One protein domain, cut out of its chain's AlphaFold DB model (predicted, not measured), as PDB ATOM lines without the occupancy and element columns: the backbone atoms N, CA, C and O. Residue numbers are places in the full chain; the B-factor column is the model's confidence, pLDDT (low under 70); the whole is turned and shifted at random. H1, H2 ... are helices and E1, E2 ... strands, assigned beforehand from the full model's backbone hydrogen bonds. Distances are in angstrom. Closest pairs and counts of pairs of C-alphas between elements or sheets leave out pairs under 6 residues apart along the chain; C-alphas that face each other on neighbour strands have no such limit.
ATOM      1  N   GLY A  25     -60.220 -44.946 -50.039       77.25
ATOM      2  CA  GLY A  25     -61.066 -43.787 -50.307       77.25
ATOM      3  C   GLY A  25     -61.519 -43.117 -49.020       77.25
ATOM      4  O   GLY A  25     -61.680 -43.785 -48.006       77.25
ATOM      5  N   GLY A  26     -61.732 -41.801 -49.061       78.31
ATOM      6  CA  GLY A  26     -62.118 -41.022 -47.876       78.31
ATOM      7  C   GLY A  26     -63.489 -41.381 -47.293       78.31
ATOM      8  O   GLY A  26     -63.759 -41.048 -46.147       78.31
ATOM      9  N   ALA A  27     -64.336 -42.073 -48.061       82.94
ATOM     10  CA  ALA A  27     -65.634 -42.578 -47.613       82.94
ATOM     11  C   ALA A  27     -65.570 -43.992 -47.004       82.94
ATOM     12  O   ALA A  27     -66.560 -44.449 -46.438       82.94
ATOM     13  N   HIS A  28     -64.432 -44.687 -47.120       84.00
ATOM     14  CA  HIS A  28     -64.262 -46.050 -46.618       84.00
ATOM     15  C   HIS A  28     -63.551 -46.049 -45.271       84.00
ATOM     16  O   HIS A  28     -62.675 -45.222 -45.000       84.00
ATOM     17  N   SER A  29     -63.928 -47.005 -44.425       87.12
ATOM     18  CA  SER A  29     -63.286 -47.183 -43.129       87.12
ATOM     19  C   SER A  29     -61.812 -47.563 -43.299       87.12
ATOM     20  O   SER A  29     -61.426 -48.301 -44.209       87.12
ATOM     21  N   PHE A  30     -60.973 -47.045 -42.406       91.00
ATOM     22  CA  PHE A  30     -59.590 -47.477 -42.279       91.00
ATOM     23  C   PHE A  30     -59.200 -47.541 -40.809       91.00
ATOM     24  O   PHE A  30     -59.676 -46.763 -39.981       91.00
ATOM     25  N   GLU A  31     -58.281 -48.444 -40.498       91.31
ATOM     26  CA  GLU A  31     -57.625 -48.495 -39.202       91.31
ATOM     27  C   GLU A  31     -56.234 -47.884 -39.311       91.31
ATOM     28  O   GLU A  31     -55.422 -48.273 -40.153       91.31
ATOM     29  N   GLN A  32     -55.944 -46.917 -38.444       92.19
ATOM     30  CA  GLN A  32     -54.628 -46.300 -38.375       92.19
ATOM     31  C   GLN A  32     -53.791 -46.943 -37.274       92.19
ATOM     32  O   GLN A  32     -54.190 -46.992 -36.109       92.19
ATOM     33  N   GLN A  33     -52.579 -47.355 -37.623       93.62
ATOM     34  CA  GLN A  33     -51.620 -47.926 -36.696       93.62
ATOM     35  C   GLN A  33     -50.290 -47.177 -36.765       93.62
ATOM     36  O   GLN A  33     -49.792 -46.831 -37.835       93.62
ATOM     37  N   PHE A  34     -49.690 -46.926 -35.603       94.88
ATOM     38  CA  PHE A  34     -48.365 -46.323 -35.507       94.88
ATOM     39  C   PHE A  34     -47.319 -47.388 -35.214       94.88
ATOM     40  O   PHE A  34     -47.601 -48.358 -34.511       94.88
ATOM     41  N   PHE A  35     -46.091 -47.168 -35.675       93.94
ATOM     42  CA  PHE A  35     -44.970 -48.058 -35.383       93.94
ATOM     43  C   PHE A  35     -43.917 -47.368 -34.514       93.94
ATOM     44  O   PHE A  35     -43.531 -46.220 -34.735       93.94
ATOM     45  N   GLY A  36     -43.462 -48.081 -33.483       92.50
ATOM     46  CA  GLY A  36     -42.402 -47.618 -32.593       92.50
ATOM     47  C   GLY A  36     -41.001 -47.962 -33.102       92.50
ATOM     48  O   GLY A  36     -40.825 -48.717 -34.055       92.50
ATOM     49  N   LYS A  37     -39.970 -47.505 -32.375       89.50
ATOM     50  CA  LYS A  37     -38.544 -47.756 -32.689       89.50
ATOM     51  C   LYS A  37     -38.155 -49.236 -32.824       89.50
ATOM     52  O   LYS A  37     -37.113 -49.539 -33.396       89.50
ATOM     53  N   ARG A  38     -38.958 -50.142 -32.255       90.12
ATOM     54  CA  ARG A  38     -38.773 -51.603 -32.319       90.12
ATOM     55  C   ARG A  38     -39.465 -52.255 -33.523       90.12
ATOM     56  O   ARG A  38     -39.492 -53.476 -33.579       90.12
ATOM     57  N   GLY A  39     -40.085 -51.478 -34.415       88.31
ATOM     58  CA  GLY A  39     -40.864 -52.017 -35.532       88.31
ATOM     59  C   GLY A  39     -42.157 -52.713 -35.107       88.31
ATOM     60  O   GLY A  39     -42.697 -53.508 -35.862       88.31
ATOM     61  N   LYS A  40     -42.658 -52.432 -33.897       92.56
ATOM     62  CA  LYS A  40     -43.923 -52.981 -33.399       92.56
ATOM     63  C   LYS A  40     -45.035 -51.932 -33.443       92.56
ATOM     64  O   LYS A  40     -44.738 -50.759 -33.171       92.56
ATOM     65  N   PRO A  41     -46.285 -52.360 -33.683       92.81
ATOM     66  CA  PRO A  41     -47.464 -51.540 -33.470       92.81
ATOM     67  C   PRO A  41     -47.497 -50.909 -32.080       92.81
ATOM     68  O   PRO A  41     -47.229 -51.565 -31.071       92.81
ATOM     69  N   VAL A  42     -47.841 -49.628 -32.022       94.50
ATOM     70  CA  VAL A  42     -48.020 -48.867 -30.786       94.50
ATOM     71  C   VAL A  42     -49.279 -48.013 -30.875       94.50
ATOM     72  O   VAL A  42     -49.625 -47.491 -31.930       94.50
ATOM     73  N   LYS A  43     -49.958 -47.828 -29.737       90.31
ATOM     74  CA  LYS A  43     -51.207 -47.050 -29.669       90.31
ATOM     75  C   LYS A  43     -51.001 -45.549 -29.901       90.31
ATOM     76  O   LYS A  43     -51.879 -44.875 -30.418       90.31
ATOM     77  N   LYS A  44     -49.850 -45.013 -29.484       91.56
ATOM     78  CA  LYS A  44     -49.506 -43.589 -29.618       91.56
ATOM     79  C   LYS A  44     -48.375 -43.418 -30.619       91.56
ATOM     80  O   LYS A  44     -47.431 -44.204 -30.602       91.56
ATOM     81  N   MET A  45     -48.440 -42.353 -31.411       92.38
ATOM     82  CA  MET A  45     -47.391 -41.959 -32.351       92.38
ATOM     83  C   MET A  45     -46.025 -41.840 -31.653       92.38
ATOM     84  O   MET A  45     -45.924 -41.307 -30.544       92.38
ATOM     85  N   ARG A  46     -44.962 -42.325 -32.304       91.94
ATOM     86  CA  ARG A  46     -43.580 -42.246 -31.809       91.94
ATOM     87  C   ARG A  46     -42.639 -41.794 -32.921       91.94
ATOM     88  O   ARG A  46     -42.819 -42.173 -34.072       91.94
ATOM     89  N   PHE A  47     -41.612 -41.036 -32.544       92.75
ATOM     90  CA  PHE A  47     -40.487 -40.739 -33.428       92.75
ATOM     91  C   PHE A  47     -39.536 -41.937 -33.519       92.75
ATOM     92  O   PHE A  47     -39.228 -42.595 -32.515       92.75
ATOM     93  N   VAL A  48     -39.056 -42.192 -34.729       93.12
ATOM     94  CA  VAL A  48     -38.186 -43.307 -35.103       93.12
ATOM     95  C   VAL A  48     -37.024 -42.751 -35.932       93.12
ATOM     96  O   VAL A  48     -37.257 -41.854 -36.735       93.12
ATOM     97  N   PRO A  49     -35.782 -43.241 -35.766       94.00
ATOM     98  CA  PRO A  49     -34.693 -42.889 -36.678       94.00
ATOM     99  C   PRO A  49     -35.083 -43.166 -38.136       94.00
ATOM    100  O   PRO A  49     -35.681 -44.209 -38.406       94.00
ATOM    101  N   ALA A  50     -34.746 -42.262 -39.056       94.69
ATOM    102  CA  ALA A  50     -35.171 -42.323 -40.454       94.69
ATOM    103  C   ALA A  50     -34.842 -43.672 -41.110       94.69
ATOM    104  O   ALA A  50     -35.728 -44.309 -41.675       94.69
ATOM    105  N   GLU A  51     -33.617 -44.168 -40.931       94.19
ATOM    106  CA  GLU A  51     -33.178 -45.477 -41.433       94.19
ATOM    107  C   GLU A  51     -34.115 -46.612 -40.989       94.19
ATOM    108  O   GLU A  51     -34.590 -47.408 -41.801       94.19
ATOM    109  N   LYS A  52     -34.474 -46.642 -39.699       94.50
ATOM    110  CA  LYS A  52     -35.412 -47.634 -39.159       94.50
ATOM    111  C   LYS A  52     -36.827 -47.432 -39.687       94.50
ATOM    112  O   LYS A  52     -37.516 -48.416 -39.934       94.50
ATOM    113  N   ALA A  53     -37.269 -46.189 -39.848       95.12
ATOM    114  CA  ALA A  53     -38.590 -45.891 -40.391       95.12
ATOM    115  C   ALA A  53     -38.735 -46.425 -41.827       95.12
ATOM    116  O   ALA A  53     -39.722 -47.096 -42.129       95.12
ATOM    117  N   PHE A  54     -37.720 -46.220 -42.671       95.69
ATOM    118  CA  PHE A  54     -37.684 -46.767 -44.027       95.69
ATOM    119  C   PHE A  54     -37.557 -48.294 -44.049       95.69
ATOM    120  O   PHE A  54     -38.231 -48.936 -44.851       95.69
ATOM    121  N   ALA A  55     -36.773 -48.896 -43.148       95.50
ATOM    122  CA  ALA A  55     -36.693 -50.354 -43.031       95.50
ATOM    123  C   ALA A  55     -38.052 -50.980 -42.669       95.50
ATOM    124  O   ALA A  55     -38.473 -51.956 -43.291       95.50
ATOM    125  N   ILE A  56     -38.779 -50.384 -41.714       94.44
ATOM    126  CA  ILE A  56     -40.138 -50.813 -41.353       94.44
ATOM    127  C   ILE A  56     -41.072 -50.652 -42.556       94.44
ATOM    128  O   ILE A  56     -41.776 -51.596 -42.910       94.44
ATOM    129  N   ALA A  57     -41.052 -49.494 -43.222       94.19
ATOM    130  CA  ALA A  57     -41.891 -49.262 -44.392       94.19
ATOM    131  C   ALA A  57     -41.633 -50.275 -45.512       94.19
ATOM    132  O   ALA A  57     -42.581 -50.792 -46.096       94.19
ATOM    133  N   ARG A  58     -40.366 -50.628 -45.748       94.94
ATOM    134  CA  ARG A  58     -39.977 -51.641 -46.730       94.94
ATOM    135  C   ARG A  58     -40.474 -53.036 -46.360       94.94
ATOM    136  O   ARG A  58     -40.924 -53.758 -47.237       94.94
ATOM    137  N   SER A  59     -40.448 -53.397 -45.076       92.69
ATOM    138  CA  SER A  59     -40.963 -54.696 -44.605       92.69
ATOM    139  C   SER A  59     -42.481 -54.850 -44.762       92.69
ATOM    140  O   SER A  59     -42.981 -55.962 -44.885       92.69
ATOM    141  N   LEU A  60     -43.205 -53.729 -44.775       90.06
ATOM    142  CA  LEU A  60     -44.658 -53.660 -44.933       90.06
ATOM    143  C   LEU A  60     -45.080 -53.350 -46.380       90.06
ATOM    144  O   LEU A  60     -46.270 -53.292 -46.700       90.06
ATOM    145  N   GLN A  61     -44.113 -53.128 -47.272       88.00
ATOM    146  CA  GLN A  61     -44.371 -52.896 -48.683       88.00
ATOM    147  C   GLN A  61     -44.922 -54.180 -49.315       88.00
ATOM    148  O   GLN A  61     -44.373 -55.262 -49.137       88.00
ATOM    149  N   GLY A  62     -46.024 -54.062 -50.056       84.69
ATOM    150  CA  GLY A  62     -46.689 -55.212 -50.680       84.69
ATOM    151  C   GLY A  62     -47.711 -55.922 -49.788       84.69
ATOM    152  O   GLY A  62     -48.392 -56.829 -50.262       84.69
ATOM    153  N   THR A  63     -47.898 -55.500 -48.531       88.00
ATOM    154  CA  THR A  63     -49.024 -55.979 -47.719       88.00
ATOM    155  C   THR A  63     -50.353 -55.537 -48.350       88.00
ATOM    156  O   THR A  63     -50.581 -54.348 -48.593       88.00
ATOM    157  N   LYS A  64     -51.246 -56.493 -48.637       85.88
ATOM    158  CA  LYS A  64     -52.561 -56.219 -49.236       85.88
ATOM    159  C   LYS A  64     -53.417 -55.376 -48.288       85.88
ATOM    160  O   LYS A  64     -53.419 -55.610 -47.085       85.88
ATOM    161  N   GLY A  65     -54.143 -54.401 -48.838       86.31
ATOM    162  CA  GLY A  65     -55.027 -53.539 -48.045       86.31
ATOM    163  C   GLY A  65     -54.276 -52.623 -47.076       86.31
ATOM    164  O   GLY A  65     -54.863 -52.151 -46.114       86.31
ATOM    165  N   CYS A  66     -52.987 -52.369 -47.307       89.88
ATOM    166  CA  CYS A  66     -52.150 -51.545 -46.446       89.88
ATOM    167  C   CYS A  66     -51.559 -50.368 -47.235       89.88
ATOM    168  O   CYS A  66     -51.199 -50.494 -48.409       89.88
TER     169      CYS A  66
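This is residues 25 to 66 of the 71 residues of an uncharacterized protein of Synechococcus sp. Ace-Pa (UniProt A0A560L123). Little regular structure is present: an extended strand, E1, leads into a wide loop, residues 36 to 49, and the chain then turns back through one short helix, H1, and a tail, residues 60 to 66, as an open hairpin-like bend. The printed part has 42 residues, with one named strand followed by one named helix. The class is mixed, with 15 residues in named elements. The whole is loose, with a radius of gyration of the C-alphas of 11.6 A and spans of 33 by 24 by 14 A.

E1, residues 31 to 35, begins at C-alpha 31 (-57.625, -48.495, -39.202) and is 13.2 A long. H1, residues 50 to 59, is 14.3 A long and ends at C-alpha 59 (-40.963, -54.696, -44.605).

E1 pairs with no named strand, but its residues 34 to 35 pair antiparallel with residues 41 to 42. E1 and H1 are only just apart, their closest C-alphas 8.2 A from each other. In H1 every O i to N i+4 pair is within hydrogen-bond range.

The C-alphas farthest apart, those of Ala 27 and Glu 51, are 33.2 A from each other. The link from E1 to H1 is long, with 14 residues. The printed part has no cut, and no printed residue is under 70 in pLDDT.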